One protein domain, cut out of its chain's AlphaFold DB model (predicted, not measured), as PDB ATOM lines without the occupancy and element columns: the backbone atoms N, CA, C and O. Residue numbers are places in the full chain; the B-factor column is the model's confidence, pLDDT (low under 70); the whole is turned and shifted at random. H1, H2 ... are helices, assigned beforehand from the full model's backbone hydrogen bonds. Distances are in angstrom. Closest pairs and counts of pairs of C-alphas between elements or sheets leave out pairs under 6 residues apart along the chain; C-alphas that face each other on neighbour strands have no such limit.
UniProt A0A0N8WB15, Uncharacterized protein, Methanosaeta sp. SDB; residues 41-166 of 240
ATOM      1  N   PHE A  41      48.391  22.895 -38.720       84.81
ATOM      2  CA  PHE A  41      47.137  22.203 -38.449       84.81
ATOM      3  C   PHE A  41      45.966  22.672 -39.333       84.81
ATOM      4  O   PHE A  41      44.971  21.957 -39.479       84.81
ATOM      5  N   ILE A  42      46.048  23.872 -39.922       87.06
ATOM      6  CA  ILE A  42      44.936  24.500 -40.653       87.06
ATOM      7  C   ILE A  42      44.541  23.715 -41.912       87.06
ATOM      8  O   ILE A  42      43.340  23.498 -42.094       87.06
ATOM      9  N   PRO A  43      45.474  23.250 -42.767       87.62
ATOM     10  CA  PRO A  43      45.120  22.463 -43.946       87.62
ATOM     11  C   PRO A  43      44.344  21.188 -43.602       87.62
ATOM     12  O   PRO A  43      43.313  20.913 -44.217       87.62
ATOM     13  N   ARG A  44      44.779  20.450 -42.573       88.06
ATOM     14  CA  ARG A  44      44.090  19.232 -42.132       88.06
ATOM     15  C   ARG A  44      42.726  19.546 -41.522       88.06
ATOM     16  O   ARG A  44      41.760  18.866 -41.846       88.06
ATOM     17  N   LEU A  45      42.615  20.603 -40.712       89.81
ATOM     18  CA  LEU A  45      41.328  21.058 -40.174       89.81
ATOM     19  C   LEU A  45      40.336  21.419 -41.289       89.81
ATOM     20  O   LEU A  45      39.160  21.054 -41.228       89.81
ATOM     21  N   TRP A  46      40.807  22.122 -42.322       91.62
ATOM     22  CA  TRP A  46      40.002  22.415 -43.504       91.62
ATOM     23  C   TRP A  46      39.550  21.133 -44.208       91.62
ATOM     24  O   TRP A  46      38.364  21.005 -44.502       91.62
ATOM     25  N   ALA A  47      40.458  20.180 -44.427       91.81
ATOM     26  CA  ALA A  47      40.146  18.925 -45.099       91.81
ATOM     27  C   ALA A  47      39.133  18.076 -44.315       91.81
ATOM     28  O   ALA A  47      38.183  17.581 -44.911       91.81
ATOM     29  N   THR A  48      39.267  17.976 -42.988       90.31
ATOM     30  CA  THR A  48      38.292  17.283 -42.128       90.31
ATOM     31  C   THR A  48      36.896  17.890 -42.265       90.31
ATOM     32  O   THR A  48      35.931  17.166 -42.500       90.31
ATOM     33  N   ARG A  49      36.787  19.223 -42.193       92.25
ATOM     34  CA  ARG A  49      35.501  19.921 -42.347       92.25
ATOM     35  C   ARG A  49      34.918  19.774 -43.749       92.25
ATOM     36  O   ARG A  49      33.711  19.599 -43.888       92.25
ATOM     37  N   ALA A  50      35.763  19.843 -44.776       92.75
ATOM     38  CA  ALA A  50      35.350  19.666 -46.162       92.75
ATOM     39  C   ALA A  50      34.799  18.253 -46.398       92.75
ATOM     40  O   ALA A  50      33.693  18.126 -46.912       92.75
ATOM     41  N   ILE A  51      35.506  17.211 -45.941       91.31
ATOM     42  CA  ILE A  51      35.039  15.818 -46.021       91.31
ATOM     43  C   ILE A  51      33.698  15.655 -45.297       91.31
ATOM     44  O   ILE A  51      32.765  15.116 -45.884       91.31
ATOM     45  N   GLY A  52      33.570  16.160 -44.064       90.00
ATOM     46  CA  GLY A  52      32.306  16.115 -43.321       90.00
ATOM     47  C   GLY A  52      31.152  16.763 -44.092       90.00
ATOM     48  O   GLY A  52      30.093  16.160 -44.241       90.00
ATOM     49  N   SER A  53      31.383  17.946 -44.670       91.38
ATOM     50  CA  SER A  53      30.388  18.633 -45.500       91.38
ATOM     51  C   SER A  53      30.010  17.832 -46.747       91.38
ATOM     52  O   SER A  53      28.828  17.742 -47.059       91.38
ATOM     53  N   TYR A  54      30.977  17.245 -47.458       92.31
ATOM     54  CA  TYR A  54      30.707  16.467 -48.672       92.31
ATOM     55  C   TYR A  54      29.944  15.175 -48.365       92.31
ATOM     56  O   TYR A  54      29.033  14.815 -49.105       92.31
ATOM     57  N   LEU A  55      30.254  14.514 -47.248       88.50
ATOM     58  CA  LEU A  55      29.496  13.352 -46.780       88.50
ATOM     59  C   LEU A  55      28.044  13.718 -46.443       88.50
ATOM     60  O   LEU A  55      27.128  12.961 -46.767       88.50
ATOM     61  N   THR A  56      27.817  14.885 -45.829       88.62
ATOM     62  CA  THR A  56      26.464  15.397 -45.571       88.62
ATOM     63  C   THR A  56      25.712  15.688 -46.872       88.62
ATOM     64  O   THR A  56      24.556  15.288 -46.995       88.62
ATOM     65  N   GLU A  57      26.355  16.310 -47.864       90.50
ATOM     66  CA  GLU A  57      25.749  16.548 -49.184       90.50
ATOM     67  C   GLU A  57      25.355  15.232 -49.870       90.50
ATOM     68  O   GLU A  57      24.206  15.089 -50.290       90.50
ATOM     69  N   ILE A  58      26.249  14.234 -49.890       87.56
ATOM     70  CA  ILE A  58      25.964  12.904 -50.457       87.56
ATOM     71  C   ILE A  58      24.763  12.256 -49.762       87.56
ATOM     72  O   ILE A  58      23.883  11.688 -50.408       87.56
ATOM     73  N   ARG A  59      24.672  12.373 -48.435       83.88
ATOM     74  CA  ARG A  59      23.543  11.832 -47.671       83.88
ATOM     75  C   ARG A  59      22.215  12.512 -48.010       83.88
ATOM     76  O   ARG A  59      21.179  11.849 -48.011       83.88
ATOM     77  N   LEU A  60      22.222  13.830 -48.211       87.31
ATOM     78  CA  LEU A  60      21.007  14.623 -48.426       87.31
ATOM     79  C   LEU A  60      20.531  14.604 -49.880       87.31
ATOM     80  O   LEU A  60      19.326  14.697 -50.130       87.31
ATOM     81  N   HIS A  61      21.460  14.509 -50.827       88.81
ATOM     82  CA  HIS A  61      21.194  14.725 -52.249       88.81
ATOM     83  C   HIS A  61      21.556  13.529 -53.134       88.81
ATOM     84  O   HIS A  61      21.224  13.537 -54.319       88.81
ATOM     85  N   GLY A  62      22.128  12.477 -52.551       84.44
ATOM     86  CA  GLY A  62      22.625  11.315 -53.272       84.44
ATOM     87  C   GLY A  62      24.067  11.502 -53.733       84.44
ATOM     88  O   GLY A  62      24.665  12.567 -53.590       84.44
ATOM     89  N   GLU A  63      24.634  10.429 -54.270       84.12
ATOM     90  CA  GLU A  63      26.017  10.422 -54.730       84.12
ATOM     91  C   GLU A  63      26.253  11.331 -55.927       84.12
ATOM     92  O   GLU A  63      25.492  11.353 -56.895       84.12
ATOM     93  N   ASP A  64      27.397  11.999 -55.870       89.31
ATOM     94  CA  ASP A  64      27.977  12.734 -56.975       89.31
ATOM     95  C   ASP A  64      29.441  12.293 -57.149       89.31
ATOM     96  O   ASP A  64      30.215  12.345 -56.182       89.31
ATOM     97  N   PRO A  65      29.853  11.848 -58.353       90.44
ATOM     98  CA  PRO A  65      31.225  11.426 -58.603       90.44
ATOM     99  C   PRO A  65      32.269  12.499 -58.278       90.44
ATOM    100  O   PRO A  65      33.379  12.147 -57.876       90.44
ATOM    101  N   GLU A  66      31.957  13.791 -58.429       92.62
ATOM    102  CA  GLU A  66      32.909  14.856 -58.088       92.62
ATOM    103  C   GLU A  66      33.117  14.955 -56.572       92.62
ATOM    104  O   GLU A  66      34.264  15.007 -56.118       92.62
ATOM    105  N   LEU A  67      32.037  14.903 -55.780       92.25
ATOM    106  CA  LEU A  67      32.122  14.862 -54.314       92.25
ATOM    107  C   LEU A  67      32.894  13.639 -53.814       92.25
ATOM    108  O   LEU A  67      33.749  13.769 -52.935       92.25
ATOM    109  N   VAL A  68      32.646  12.468 -54.400       90.94
ATOM    110  CA  VAL A  68      33.375  11.239 -54.066       90.94
ATOM    111  C   VAL A  68      34.870  11.395 -54.336       90.94
ATOM    112  O   VAL A  68      35.688  11.173 -53.440       90.94
ATOM    113  N   ASN A  69      35.238  11.830 -55.541       92.69
ATOM    114  CA  ASN A  69      36.636  12.051 -55.899       92.69
ATOM    115  C   ASN A  69      37.303  13.069 -54.964       92.69
ATOM    116  O   ASN A  69      38.453  12.885 -54.558       92.69
ATOM    117  N   ALA A  70      36.581  14.123 -54.575       93.56
ATOM    118  CA  ALA A  70      37.074  15.108 -53.624       93.56
ATOM    119  C   ALA A  70      37.317  14.497 -52.231       93.56
ATOM    120  O   ALA A  70      38.356  14.771 -51.629       93.56
ATOM    121  N   ILE A  71      36.413  13.644 -51.730       92.25
ATOM    122  CA  ILE A  71      36.582  12.939 -50.449       92.25
ATOM    123  C   ILE A  71      37.811  12.029 -50.496       92.25
ATOM    124  O   ILE A  71      38.651  12.114 -49.597       92.25
ATOM    125  N   VAL A  72      37.959  11.212 -51.544       92.19
ATOM    126  CA  VAL A  72      39.107  10.302 -51.705       92.19
ATOM    127  C   VAL A  72      40.409  11.102 -51.744       92.19
ATOM    128  O   VAL A  72      41.326  10.839 -50.963       92.19
ATOM    129  N   ALA A  73      40.469  12.141 -52.580       92.44
ATOM    130  CA  ALA A  73      41.661  12.967 -52.734       92.44
ATOM    131  C   ALA A  73      42.071  13.659 -51.423       92.44
ATOM    132  O   ALA A  73      43.255  13.680 -51.079       92.44
ATOM    133  N   LEU A  74      41.111  14.206 -50.669       93.31
ATOM    134  CA  LEU A  74      41.379  14.823 -49.368       93.31
ATOM    135  C   LEU A  74      41.800  13.793 -48.317       93.31
ATOM    136  O   LEU A  74      42.710  14.063 -47.533       93.31
ATOM    137  N   SER A  75      41.178  12.617 -48.314       91.44
ATOM    138  CA  SER A  75      41.494  11.555 -47.359       91.44
ATOM    139  C   SER A  75      42.911  11.028 -47.550       91.44
ATOM    140  O   SER A  75      43.640  10.926 -46.565       91.44
ATOM    141  N   ILE A  76      43.341  10.810 -48.800       91.31
ATOM    142  CA  ILE A  76      44.735  10.479 -49.144       91.31
ATOM    143  C   ILE A  76      45.655  11.625 -48.744       91.31
ATOM    144  O   ILE A  76      46.544  11.434 -47.921       91.31
ATOM    145  N   ARG A  77      45.415  12.835 -49.264       92.50
ATOM    146  CA  ARG A  77      46.327  13.975 -49.090       92.50
ATOM    147  C   ARG A  77      46.560  14.359 -47.632       92.50
ATOM    148  O   ARG A  77      47.618  14.878 -47.299       92.50
ATOM    149  N   TYR A  78      45.555  14.187 -46.782       91.00
ATOM    150  CA  TYR A  78      45.647  14.599 -45.388       91.00
ATOM    151  C   TYR A  78      45.686  13.425 -44.421       91.00
ATOM    152  O   TYR A  78      45.872  13.673 -43.234       91.00
ATOM    153  N   GLY A  79      45.582  12.174 -44.881       89.69
ATOM    154  CA  GLY A  79      45.597  10.984 -44.023       89.69
ATOM    155  C   GLY A  79      44.444  11.000 -43.031       89.69
ATOM    156  O   GLY A  79      44.645  10.847 -41.820       89.69
ATOM    157  N   ILE A  80      43.253  11.327 -43.524       87.81
ATOM    158  CA  ILE A  80      42.041  11.398 -42.713       87.81
ATOM    159  C   ILE A  80      41.364  10.044 -42.836       87.81
ATOM    160  O   ILE A  80      40.749   9.743 -43.852       87.81
ATOM    161  N   ILE A  81      41.516   9.233 -41.792       80.75
ATOM    162  CA  ILE A  81      40.868   7.931 -41.706       80.75
ATOM    163  C   ILE A  81      39.449   8.128 -41.183       80.75
ATOM    164  O   ILE A  81      39.233   8.676 -40.103       80.75
ATOM    165  N   THR A  82      38.492   7.665 -41.971       75.44
ATOM    166  CA  THR A  82      37.063   7.618 -41.671       75.44
ATOM    167  C   THR A  82      36.546   6.210 -42.015       75.44
ATOM    168  O   THR A  82      37.273   5.448 -42.659       75.44
ATOM    169  N   PRO A  83      35.300   5.836 -41.660       71.19
ATOM    170  CA  PRO A  83      34.699   4.587 -42.141       71.19
ATOM    171  C   PRO A  83      34.694   4.467 -43.671       71.19
ATOM    172  O   PRO A  83      34.592   3.374 -44.196       71.19
ATOM    173  N   TYR A  84      34.818   5.602 -44.356       74.00
ATOM    174  CA  TYR A  84      34.751   5.770 -45.798       74.00
ATOM    175  C   TYR A  84      36.127   5.704 -46.479       74.00
ATOM    176  O   TYR A  84      36.273   6.023 -47.652       74.00
ATOM    177  N   THR A  85      37.186   5.390 -45.737       78.81
ATOM    178  CA  THR A  85      38.554   5.455 -46.269       78.81
ATOM    179  C   THR A  85      39.388   4.259 -45.827       78.81
ATOM    180  O   THR A  85      40.563   4.420 -45.486       78.81
ATOM    181  N   SER A  86      38.785   3.064 -45.791       78.31
ATOM    182  CA  SER A  86      39.480   1.806 -45.462       78.31
ATOM    183  C   SER A  86      40.673   1.548 -46.382       78.31
ATOM    184  O   SER A  86      41.681   1.005 -45.939       78.31
ATOM    185  N   PHE A  87      40.621   2.045 -47.620       82.75
ATOM    186  CA  PHE A  87      41.709   1.956 -48.592       82.75
ATOM    187  C   PHE A  87      43.043   2.535 -48.090       82.75
ATOM    188  O   PHE A  87      44.101   2.063 -48.490       82.75
ATOM    189  N   LEU A  88      43.035   3.509 -47.166       81.50
ATOM    190  CA  LEU A  88      44.271   4.021 -46.543       81.50
ATOM    191  C   LEU A  88      44.993   2.962 -45.697       81.50
ATOM    192  O   LEU A  88      46.123   3.180 -45.263       81.50
ATOM    193  N   ILE A  89      44.323   1.844 -45.429       80.56
ATOM    194  CA  ILE A  89      44.798   0.715 -44.642       80.56
ATOM    195  C   ILE A  89      44.940  -0.522 -45.533       80.56
ATOM    196  O   ILE A  89      45.957  -1.195 -45.418       80.56
ATOM    197  N   GLU A  90      44.009  -0.759 -46.453       81.38
ATOM    198  CA  GLU A  90      43.929  -2.009 -47.224       81.38
ATOM    199  C   GLU A  90      44.616  -1.956 -48.595       81.38
ATOM    200  O   GLU A  90      45.135  -2.975 -49.039       81.38
ATOM    201  N   GLU A  91      44.669  -0.791 -49.247       83.56
ATOM    202  CA  GLU A  91      45.178  -0.682 -50.618       83.56
ATOM    203  C   GLU A  91      46.675  -0.353 -50.651       83.56
ATOM    204  O   GLU A  91      47.158   0.517 -49.911       83.56
ATOM    205  N   ASP A  92      47.402  -1.023 -51.548       82.31
ATOM    206  CA  ASP A  92      48.846  -0.838 -51.744       82.31
ATOM    207  C   ASP A  92      49.172   0.256 -52.773       82.31
ATOM    208  O   ASP A  92      50.182   0.949 -52.644       82.31
ATOM    209  N   ASP A  93      48.307   0.456 -53.774       85.06
ATOM    210  CA  ASP A  93      48.556   1.359 -54.904       85.06
ATOM    211  C   ASP A  93      47.778   2.685 -54.803       85.06
ATOM    212  O   ASP A  93      47.041   3.091 -55.695       85.06
ATOM    213  N   ILE A  94      47.921   3.408 -53.692       85.06
ATOM    214  CA  ILE A  94      47.187   4.676 -53.477       85.06
ATOM    215  C   ILE A  94      47.832   5.897 -54.173       85.06
ATOM    216  O   ILE A  94      47.290   7.012 -54.154       85.06
ATOM    217  N   PHE A  95      49.024   5.714 -54.747       85.38
ATOM    218  CA  PHE A  95      49.850   6.789 -55.306       85.38
ATOM    219  C   PHE A  95      49.831   6.843 -56.833       85.38
ATOM    220  O   PHE A  95      50.119   7.908 -57.383       85.38
ATOM    221  N   SER A  96      49.473   5.751 -57.515       85.75
ATOM    222  CA  SER A  96      49.289   5.773 -58.965       85.75
ATOM    223  C   SER A  96      47.942   6.389 -59.355       85.75
ATOM    224  O   SER A  96      46.983   6.429 -58.581       85.75
ATOM    225  N   GLU A  97      47.860   6.874 -60.594       86.94
ATOM    226  CA  GLU A  97      46.600   7.338 -61.178       86.94
ATOM    227  C   GLU A  97      45.574   6.196 -61.252       86.94
ATOM    228  O   GLU A  97      44.446   6.349 -60.785       86.94
ATOM    229  N   SER A  98      45.990   5.019 -61.730       87.94
ATOM    230  CA  SER A  98      45.125   3.841 -61.861       87.94
ATOM    231  C   SER A  98      44.574   3.339 -60.530       87.94
ATOM    232  O   SER A  98      43.408   2.952 -60.451       87.94
ATOM    233  N   GLY A  99      45.389   3.345 -59.478       87.69
ATOM    234  CA  GLY A  99      44.954   2.901 -58.162       87.69
ATOM    235  C   GLY A  99      44.005   3.901 -57.504       87.69
ATOM    236  O   GLY A  99      42.990   3.504 -56.941       87.69
ATOM    237  N   ARG A 100      44.222   5.211 -57.688       87.50
ATOM    238  CA  ARG A 100      43.260   6.243 -57.249       87.50
ATOM    239  C   ARG A 100      41.913   6.133 -57.964       87.50
ATOM    240  O   ARG A 100      40.874   6.310 -57.330       87.50
ATOM    241  N   GLU A 101      41.916   5.819 -59.258       89.94
ATOM    242  CA  GLU A 101      40.686   5.549 -60.008       89.94
ATOM    243  C   GLU A 101      39.953   4.301 -59.498       89.94
ATOM    244  O   GLU A 101      38.723   4.313 -59.397       89.94
ATOM    245  N   ALA A 102      40.688   3.235 -59.163       90.19
ATOM    246  CA  ALA A 102      40.118   2.023 -58.578       90.19
ATOM    247  C   ALA A 102      39.472   2.320 -57.216       90.19
ATOM    248  O   ALA A 102      38.285   2.056 -57.037       90.19
ATOM    249  N   ILE A 103      40.199   3.000 -56.326       91.12
ATOM    250  CA  ILE A 103      39.707   3.423 -55.008       91.12
ATOM    251  C   ILE A 103      38.441   4.270 -55.135       91.12
ATOM    252  O   ILE A 103      37.471   4.039 -54.418       91.12
ATOM    253  N   SER A 104      38.412   5.243 -56.055       90.38
ATOM    254  CA  SER A 104      37.206   6.050 -56.253       90.38
ATOM    255  C   SER A 104      36.021   5.207 -56.712       90.38
ATOM    256  O   SER A 104      34.896   5.500 -56.315       90.38
ATOM    257  N   ARG A 105      36.234   4.211 -57.573       90.75
ATOM    258  CA  ARG A 105      35.159   3.343 -58.065       90.75
ATOM    259  C   ARG A 105      34.616   2.450 -56.955       90.75
ATOM    260  O   ARG A 105      33.400   2.328 -56.826       90.75
ATOM    261  N   ASP A 106      35.500   1.870 -56.156       88.69
ATOM    262  CA  ASP A 106      35.117   1.001 -55.044       88.69
ATOM    263  C   ASP A 106      34.390   1.804 -53.963       88.69
ATOM    264  O   ASP A 106      33.334   1.390 -53.488       88.69
ATOM    265  N   PHE A 107      34.864   3.022 -53.688       87.94
ATOM    266  CA  PHE A 107      34.187   3.951 -52.793       87.94
ATOM    267  C   PHE A 107      32.777   4.324 -53.275       87.94
ATOM    268  O   PHE A 107      31.839   4.361 -52.479       87.94
ATOM    269  N   GLN A 108      32.597   4.573 -54.579       88.06
ATOM    270  CA  GLN A 108      31.264   4.795 -55.159       88.06
ATOM    271  C   GLN A 108      30.367   3.571 -54.967       88.06
ATOM    272  O   GLN A 108      29.219   3.707 -54.562       88.06
ATOM    273  N   ALA A 109      30.880   2.367 -55.222       86.81
ATOM    274  CA  ALA A 109      30.102   1.144 -55.056       86.81
ATOM    275  C   ALA A 109      29.677   0.917 -53.594       86.81
ATOM    276  O   ALA A 109      28.534   0.528 -53.339       86.81
ATOM    277  N   GLU A 110      30.567   1.191 -52.639       83.06
ATOM    278  CA  GLU A 110      30.264   1.127 -51.209       83.06
ATOM    279  C   GLU A 110      29.206   2.164 -50.815       83.06
ATOM    280  O   GLU A 110      28.235   1.834 -50.128       83.06
ATOM    281  N   MET A 111      29.340   3.402 -51.297       82.00
ATOM    282  CA  MET A 111      28.368   4.455 -51.017       82.00
ATOM    283  C   MET A 111      26.993   4.143 -51.601       82.00
ATOM    284  O   MET A 111      25.996   4.306 -50.894       82.00
ATOM    285  N   ALA A 112      26.944   3.574 -52.807       82.62
ATOM    286  CA  ALA A 112      25.700   3.162 -53.450       82.62
ATOM    287  C   ALA A 112      25.010   2.039 -52.680       82.62
ATOM    288  O   ALA A 112      23.784   2.037 -52.536       82.62
ATOM    289  N   ALA A 113      25.783   1.092 -52.144       80.00
ATOM    290  CA  ALA A 113      25.252   0.052 -51.273       80.00
ATOM    291  C   ALA A 113      24.692   0.642 -49.966       80.00
ATOM    292  O   ALA A 113      23.613   0.247 -49.517       80.00
ATOM    293  N   GLU A 114      25.383   1.620 -49.384       73.06
ATOM    294  CA  GLU A 114      24.962   2.301 -48.160       73.06
ATOM    295  C   GLU A 114      23.736   3.203 -48.372       73.06
ATOM    296  O   GLU A 114      22.884   3.291 -47.492       73.06
ATOM    297  N   ALA A 115      23.579   3.829 -49.539       72.12
ATOM    298  CA  ALA A 115      22.402   4.633 -49.866       72.12
ATOM    299  C   ALA A 115      21.101   3.803 -49.868       72.12
ATOM    300  O   ALA A 115      20.015   4.335 -49.632       72.12
ATOM    301  N   VAL A 116      21.207   2.491 -50.110       75.31
ATOM    302  CA  VAL A 116      20.093   1.531 -50.030       75.31
ATOM    303  C   VAL A 116      19.902   0.999 -48.600       75.31
ATOM    304  O   VAL A 116      18.862   0.411 -48.285       75.31
ATOM    305  N   ALA A 117      20.872   1.213 -47.708       72.62
ATOM    306  CA  ALA A 117      20.777   0.797 -46.319       72.62
ATOM    307  C   ALA A 117      19.715   1.617 -45.551       72.62
ATOM    308  O   ALA A 117      19.400   2.758 -45.900       72.62
ATOM    309  N   PRO A 118      19.129   1.056 -44.476       75.94
ATOM    310  CA  PRO A 118      18.140   1.762 -43.673       75.94
ATOM    311  C   PRO A 118      18.695   3.069 -43.088       75.94
ATOM    312  O   PRO A 118      19.659   3.065 -42.327       75.94
ATOM    313  N   SER A 119      18.019   4.190 -43.342       77.81
ATOM    314  CA  SER A 119      18.365   5.507 -42.785       77.81
ATOM    315  C   SER A 119      17.899   5.715 -41.331       77.81
ATOM    316  O   SER A 119      17.855   6.841 -40.833       77.81
ATOM    317  N   PHE A 120      17.556   4.631 -40.632       79.19
ATOM    318  CA  PHE A 120      17.054   4.613 -39.259       79.19
ATOM    319  C   PHE A 120      17.805   3.579 -38.406       79.19
ATOM    320  O   PHE A 120      18.411   2.645 -38.921       79.19
ATOM    321  N   GLY A 121      17.746   3.733 -37.081       83.25
ATOM    322  CA  GLY A 121      18.450   2.869 -36.126       83.25
ATOM    323  C   GLY A 121      19.764   3.466 -35.610       83.25
ATOM    324  O   GLY A 121      20.171   4.557 -36.005       83.25
ATOM    325  N   SER A 122      20.420   2.758 -34.685       76.38
ATOM    326  CA  SER A 122      21.609   3.247 -33.966       76.38
ATOM    327  C   SER A 122      22.773   3.594 -34.896       76.38
ATOM    328  O   SER A 122      23.385   4.644 -34.730       76.38
ATOM    329  N   SER A 123      23.036   2.755 -35.902       74.88
ATOM    330  CA  SER A 123      24.116   2.965 -36.876       74.88
ATOM    331  C   SER A 123      23.907   4.244 -37.699       74.88
ATOM    332  O   SER A 123      24.802   5.082 -37.789       74.88
ATOM    333  N   ALA A 124      22.690   4.470 -38.212       77.12
ATOM    334  CA  ALA A 124      22.365   5.667 -38.993       77.12
ATOM    335  C   ALA A 124      22.491   6.971 -38.178       77.12
ATOM    336  O   ALA A 124      22.877   8.013 -38.720       77.12
ATOM    337  N   VAL A 125      22.189   6.913 -36.873       82.31
ATOM    338  CA  VAL A 125      22.364   8.036 -35.935       82.31
ATOM    339  C   VAL A 125      23.844   8.285 -35.643       82.31
ATOM    340  O   VAL A 125      24.284   9.429 -35.690       82.31
ATOM    341  N   GLN A 126      24.630   7.235 -35.393       79.25
ATOM    342  CA  GLN A 126      26.070   7.356 -35.141       79.25
ATOM    343  C   GLN A 126      26.814   7.933 -36.352       79.25
ATOM    344  O   GLN A 126      27.623   8.844 -36.191       79.25
ATOM    345  N   LYS A 127      26.485   7.479 -37.570       77.88
ATOM    346  CA  LYS A 127      27.043   8.040 -38.811       77.88
ATOM    347  C   LYS A 127      26.700   9.522 -38.977       77.88
ATOM    348  O   LYS A 127      27.572  10.298 -39.349       77.88
ATOM    349  N   ALA A 128      25.461   9.919 -38.661       81.62
ATOM    350  CA  ALA A 128      25.053  11.329 -38.681       81.62
ATOM    351  C   ALA A 128      25.891  12.174 -37.724       81.62
ATOM    352  O   ALA A 128      26.492  13.160 -38.136       81.62
ATOM    353  N   ALA A 129      25.983  11.732 -36.469       83.56
ATOM    354  CA  ALA A 129      26.743  12.433 -35.445       83.56
ATOM    355  C   ALA A 129      28.219  12.590 -35.840       83.56
ATOM    356  O   ALA A 129      28.786  13.662 -35.664       83.56
ATOM    357  N   PHE A 130      28.821  11.553 -36.432       81.12
ATOM    358  CA  PHE A 130      30.205  11.593 -36.903       81.12
ATOM    359  C   PHE A 130      30.420  12.593 -38.051       81.12
ATOM    360  O   PHE A 130      31.385  13.358 -38.042       81.12
ATOM    361  N   GLN A 131      29.520  12.607 -39.038       84.62
ATOM    362  CA  GLN A 131      29.570  13.555 -40.156       84.62
ATOM    363  C   GLN A 131      29.442  15.003 -39.659       84.62
ATOM    364  O   GLN A 131      30.237  15.862 -40.051       84.62
ATOM    365  N   ASP A 132      28.505  15.248 -38.740       85.56
ATOM    366  CA  ASP A 132      28.286  16.560 -38.125       85.56
ATOM    367  C   ASP A 132      29.497  17.012 -37.295       85.56
ATOM    368  O   ASP A 132      29.926  18.164 -37.395       85.56
ATOM    369  N   GLU A 133      30.096  16.106 -36.516       87.00
ATOM    370  CA  GLU A 133      31.302  16.387 -35.735       87.00
ATOM    371  C   GLU A 133      32.474  16.782 -36.641       87.00
ATOM    372  O   GLU A 133      33.145  17.778 -36.374       87.00
ATOM    373  N   MET A 134      32.689  16.071 -37.753       86.75
ATOM    374  CA  MET A 134      33.723  16.440 -38.724       86.75
ATOM    375  C   MET A 134      33.451  17.799 -39.369       86.75
ATOM    376  O   MET A 134      34.359  18.628 -39.454       86.75
ATOM    377  N   ALA A 135      32.212  18.052 -39.799       86.88
ATOM    378  CA  ALA A 135      31.827  19.318 -40.421       86.88
ATOM    379  C   ALA A 135      31.990  20.513 -39.458       86.88
ATOM    380  O   ALA A 135      32.352  21.616 -39.884       86.88
ATOM    381  N   ALA A 136      31.778  20.292 -38.158       86.38
ATOM    382  CA  ALA A 136      31.923  21.298 -37.109       86.38
ATOM    383  C   ALA A 136      33.323  21.351 -36.463       86.38
ATOM    384  O   ALA A 136      33.627  22.337 -35.788       86.38
ATOM    385  N   ALA A 137      34.190  20.358 -36.698       86.25
ATOM    386  CA  ALA A 137      35.439  20.110 -35.966       86.25
ATOM    387  C   ALA A 137      36.239  21.383 -35.671       86.25
ATOM    388  O   ALA A 137      36.588  22.101 -36.598       86.25
ATOM    389  N   GLU A 138      36.535  21.702 -34.410       84.25
ATOM    390  CA  GLU A 138      37.290  22.920 -34.046       84.25
ATOM    391  C   GLU A 138      38.813  22.721 -34.048       84.25
ATOM    392  O   GLU A 138      39.565  23.694 -34.096       84.25
ATOM    393  N   ALA A 139      39.263  21.466 -34.061       81.56
ATOM    394  CA  ALA A 139      40.660  21.061 -34.133       81.56
ATOM    395  C   ALA A 139      40.809  19.839 -35.058       81.56
ATOM    396  O   ALA A 139      39.832  19.116 -35.271       81.56
ATOM    397  N   PRO A 140      42.003  19.591 -35.636       73.38
ATOM    398  CA  PRO A 140      42.225  18.386 -36.420       73.38
ATOM    399  C   PRO A 140      42.038  17.137 -35.561       73.38
ATOM    400  O   PRO A 140      42.478  17.083 -34.409       73.38
ATOM    401  N   LEU A 141      41.450  16.100 -36.155       69.00
ATOM    402  CA  LEU A 141      41.328  14.800 -35.506       69.00
ATOM    403  C   LEU A 141      42.730  14.245 -35.211       69.00
ATOM    404  O   LEU A 141      43.516  13.983 -36.132       69.00
ATOM    405  N   SER A 142      43.023  14.127 -33.915       52.78
ATOM    406  CA  SER A 142      44.334  13.813 -33.339       52.78
ATOM    407  C   SER A 142      44.257  12.482 -32.584       52.78
ATOM    408  O   SER A 142      44.267  12.457 -31.358       52.78
ATOM    409  N   GLY A 143      44.093  11.363 -33.289       54.53
ATOM    410  CA  GLY A 143      44.082  10.048 -32.644       54.53
ATOM    411  C   GLY A 143      43.585   8.914 -33.541       54.53
ATOM    412  O   GLY A 143      42.952   9.184 -34.564       54.53
ATOM    413  N   PRO A 144      43.885   7.650 -33.179       45.09
ATOM    414  CA  PRO A 144      43.356   6.486 -33.872       45.09
ATOM    415  C   PRO A 144      41.835   6.450 -33.750       45.09
ATOM    416  O   PRO A 144      41.262   6.629 -32.674       45.09
ATOM    417  N   PHE A 145      41.193   6.230 -34.888       53.62
ATOM    418  CA  PHE A 145      39.751   6.156 -35.002       53.62
ATOM    419  C   PHE A 145      39.261   4.829 -34.412       53.62
ATOM    420  O   PHE A 145      39.574   3.753 -34.923       53.62
ATOM    421  N   ILE A 146      38.498   4.897 -33.322       47.22
ATOM    422  CA  ILE A 146      37.752   3.742 -32.824       47.22
ATOM    423  C   ILE A 146      36.379   3.807 -33.488       47.22
ATOM    424  O   ILE A 146      35.560   4.631 -33.087       47.22
ATOM    425  N   LEU A 147      36.128   2.976 -34.507       47.94
ATOM    426  CA  LEU A 147      34.763   2.787 -35.002       47.94
ATOM    427  C   LEU A 147      33.942   2.103 -33.903       47.94
ATOM    428  O   LEU A 147      34.250   0.960 -33.560       47.94
ATOM    429  N   PRO A 148      32.859   2.708 -33.393       42.72
ATOM    430  CA  PRO A 148      31.806   1.915 -32.789       42.72
ATOM    431  C   PRO A 148      31.070   1.194 -33.925       42.72
ATOM    432  O   PRO A 148      30.295   1.805 -34.656       42.72
ATOM    433  N   THR A 149      31.309  -0.102 -34.116       46.91
ATOM    434  CA  THR A 149      30.461  -0.917 -34.992       46.91
ATOM    435  C   THR A 149      29.417  -1.640 -34.142       46.91
ATOM    436  O   THR A 149      29.718  -2.455 -33.276       46.91
ATOM    437  N   THR A 150      28.139  -1.325 -34.360       48.00
ATOM    438  CA  THR A 150      27.028  -2.127 -33.830       48.00
ATOM    439  C   THR A 150      26.660  -3.164 -34.883       48.00
ATOM    440  O   THR A 150      25.809  -2.908 -35.731       48.00
ATOM    441  N   THR A 151      27.322  -4.320 -34.887       45.47
ATOM    442  CA  THR A 151      27.006  -5.407 -35.836       45.47
ATOM    443  C   THR A 151      25.935  -6.381 -35.330       45.47
ATOM    444  O   THR A 151      25.664  -7.383 -35.983       45.47
ATOM    445  N   GLY A 152      25.272  -6.091 -34.205       45.50
ATOM    446  CA  GLY A 152      24.190  -6.920 -33.665       45.50
ATOM    447  C   GLY A 152      22.809  -6.269 -33.764       45.50
ATOM    448  O   GLY A 152      22.646  -5.100 -33.417       45.50
ATOM    449  N   THR A 153      21.790  -7.059 -34.116       45.56
ATOM    450  CA  THR A 153      20.356  -6.727 -33.954       45.56
ATOM    451  C   THR A 153      19.954  -6.446 -32.501       45.56
ATOM    452  O   THR A 153      18.870  -5.931 -32.240       45.56
ATOM    453  N   ASP A 154      20.852  -6.750 -31.563       48.91
ATOM    454  CA  ASP A 154      20.590  -6.809 -30.128       48.91
ATOM    455  C   ASP A 154      21.222  -5.617 -29.381       48.91
ATOM    456  O   ASP A 154      21.235  -5.581 -28.153       48.91
ATOM    457  N   GLY A 155      21.795  -4.646 -30.107       50.88
ATOM    458  CA  GLY A 155      22.459  -3.481 -29.510       50.88
ATOM    459  C   GLY A 155      23.792  -3.797 -28.817       50.88
ATOM    460  O   GLY A 155      24.306  -2.964 -28.074       50.88
ATOM    461  N   GLY A 156      24.356  -4.986 -29.049       46.12
ATOM    462  CA  GLY A 156      25.680  -5.358 -28.558       46.12
ATOM    463  C   GLY A 156      26.781  -4.563 -29.261       46.12
ATOM    464  O   GLY A 156      26.835  -4.520 -30.490       46.12
ATOM    465  N   VAL A 157      27.660  -3.943 -28.472       47.06
ATOM    466  CA  VAL A 157      28.914  -3.359 -28.956       47.06
ATOM    467  C   VAL A 157      29.895  -4.517 -29.123       47.06
ATOM    468  O   VAL A 157      30.271  -5.148 -28.136       47.06
ATOM    469  N   SER A 158      30.264  -4.857 -30.355       44.38
ATOM    470  CA  SER A 158      31.393  -5.755 -30.586       44.38
ATOM    471  C   SER A 158      32.677  -4.964 -30.331       44.38
ATOM    472  O   SER A 158      32.869  -3.879 -30.875       44.38
ATOM    473  N   GLU A 159      33.560  -5.483 -29.471       42.06
ATOM    474  CA  GLU A 159      34.923  -4.959 -29.339       42.06
ATOM    475  C   GLU A 159      35.690  -5.291 -30.625       42.06
ATOM    476  O   GLU A 159      36.382  -6.305 -30.718       42.06
ATOM    477  N   GLN A 160      35.535  -4.471 -31.665       47.03
ATOM    478  CA  GLN A 160      36.482  -4.505 -32.768       47.03
ATOM    479  C   GLN A 160      37.781  -3.838 -32.332       47.03
ATOM    480  O   GLN A 160      37.802  -2.770 -31.720       47.03
ATOM    481  N   LYS A 161      38.880  -4.521 -32.662       44.22
ATOM    482  CA  LYS A 161      40.247  -4.053 -32.465       44.22
ATOM    483  C   LYS A 161      40.349  -2.653 -33.090       44.22
ATOM    484  O   LYS A 161      40.022  -2.530 -34.271       44.22
ATOM    485  N   PRO A 162      40.748  -1.612 -32.338       50.44
ATOM    486  CA  PRO A 162      40.894  -0.278 -32.905       50.44
ATOM    487  C   PRO A 162      41.792  -0.369 -34.138       50.44
ATOM    488  O   PRO A 162      42.857  -0.991 -34.077       50.44
ATOM    489  N   LEU A 163      41.349   0.203 -35.261       54.09
ATOM    490  CA  LEU A 163      42.200   0.335 -36.437       54.09
ATOM    491  C   LEU A 163      43.397   1.180 -36.000       54.09
ATOM    492  O   LEU A 163      43.250   2.359 -35.662       54.09
ATOM    493  N   GLN A 164      44.580   0.568 -35.938       57.44
ATOM    494  CA  GLN A 164      45.808   1.254 -35.552       57.44
ATOM    495  C   GLN A 164      46.293   2.096 -36.732       57.44
ATOM    496  O   GLN A 164      47.280   1.795 -37.390       57.44
ATOM    497  N   ALA A 165      45.575   3.189 -36.984       61.28
ATOM    498  CA  ALA A 165      45.898   4.192 -37.989       61.28
ATOM    499  C   ALA A 165      47.377   4.614 -37.955       61.28
ATOM    500  O   ALA A 165      47.975   4.808 -39.004       61.28
ATOM    501  N   GLY A 166      47.970   4.714 -36.757       59.88
ATOM    502  CA  GLY A 166      49.361   5.133 -36.566       59.88
ATOM    503  C   GLY A 166      50.424   4.153 -37.079       59.88
ATOM    504  O   GLY A 166      51.574   4.560 -37.236       59.88
TER     505      GLY A 166
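This is residues 41 to 166 of the 240 residues of an uncharacterized protein of Methanosaeta sp. SDB (UniProt A0A0N8WB15). A helical hairpin of H1 and H2 makes one side of this domain; H4 packs steeply tilted on H2 with residues 103 to 108, and H5 meets H1 with its last residues, 131 to 136, and slants away from it. The link from H2 to the small H3 runs through the space between H4 and H5, and after H5 a long tail without a named element goes out and folds back on itself. The printed part has 126 residues, with five named helices in the order H1, H2, H3, H4, H5 and no named strand, and its class is all helix. It is compact, with a radius of gyration of the C-alphas of 14.5 A and spans of 43 by 30 by 28 A.

Find C-alpha 41 at (47.137, 22.203, -38.449); from there H1, residues 41 to 61, runs 30.3 A. Next comes H2, residues 65 to 78, which is 19.8 A long. Look then at C-alpha 84, at (34.751, 5.770, -45.798), and compare it with the mean of the C-alphas, (34.599, 8.081, -44.280). H3 is residues 87 to 90, and H4, residues 97 to 115, runs 26.8 A. H5, residues 122 to 136, runs 21.0 A and ends with C-alpha 136 at (31.923, 21.298, -37.109).

Begin with H1 and H2, a hairpin: they touch at a shallow tilt of 24 degrees, opposite ways, and their closest C-alphas, of Ile 51 and Ile 71, are 5.5 A apart. H5 touches H1 at a steep tilt of 45 degrees, opposite ways, with residues 131 to 136 alone meeting residues 48 to 56; the closest C-alphas, of Arg 49 and Ala 135, are 4.2 A apart. H4 touches H2 with residues 103 to 108 alone, at a steep tilt of 62 degrees, opposite ways; the closest C-alphas, of Asn 69 and Ser 104, are 6.0 A apart. The helix packing is mostly crossed, but only just, with 1 of these 3 touching pairs at a shallow tilt. H3 is close to H4 but not clearly touching, with the C-alphas of Phe 87 and Ile 103 closest at 6.9 A. H4 and H5 are apart. In H1, H2, H4 and H5 every O i to N i+4 pair is within hydrogen-bond range; H3 is too short for such a pair.

The two C-alphas farthest apart, of Glu 97 and Asp 154, are 42.9 A from each other. The printed part has no cut, and no link between its helices is long. Follow residues 137 to 166 to find the tail; residues 141 to 166 have pLDDT under 70, against a mean of 78.1 for the printed part.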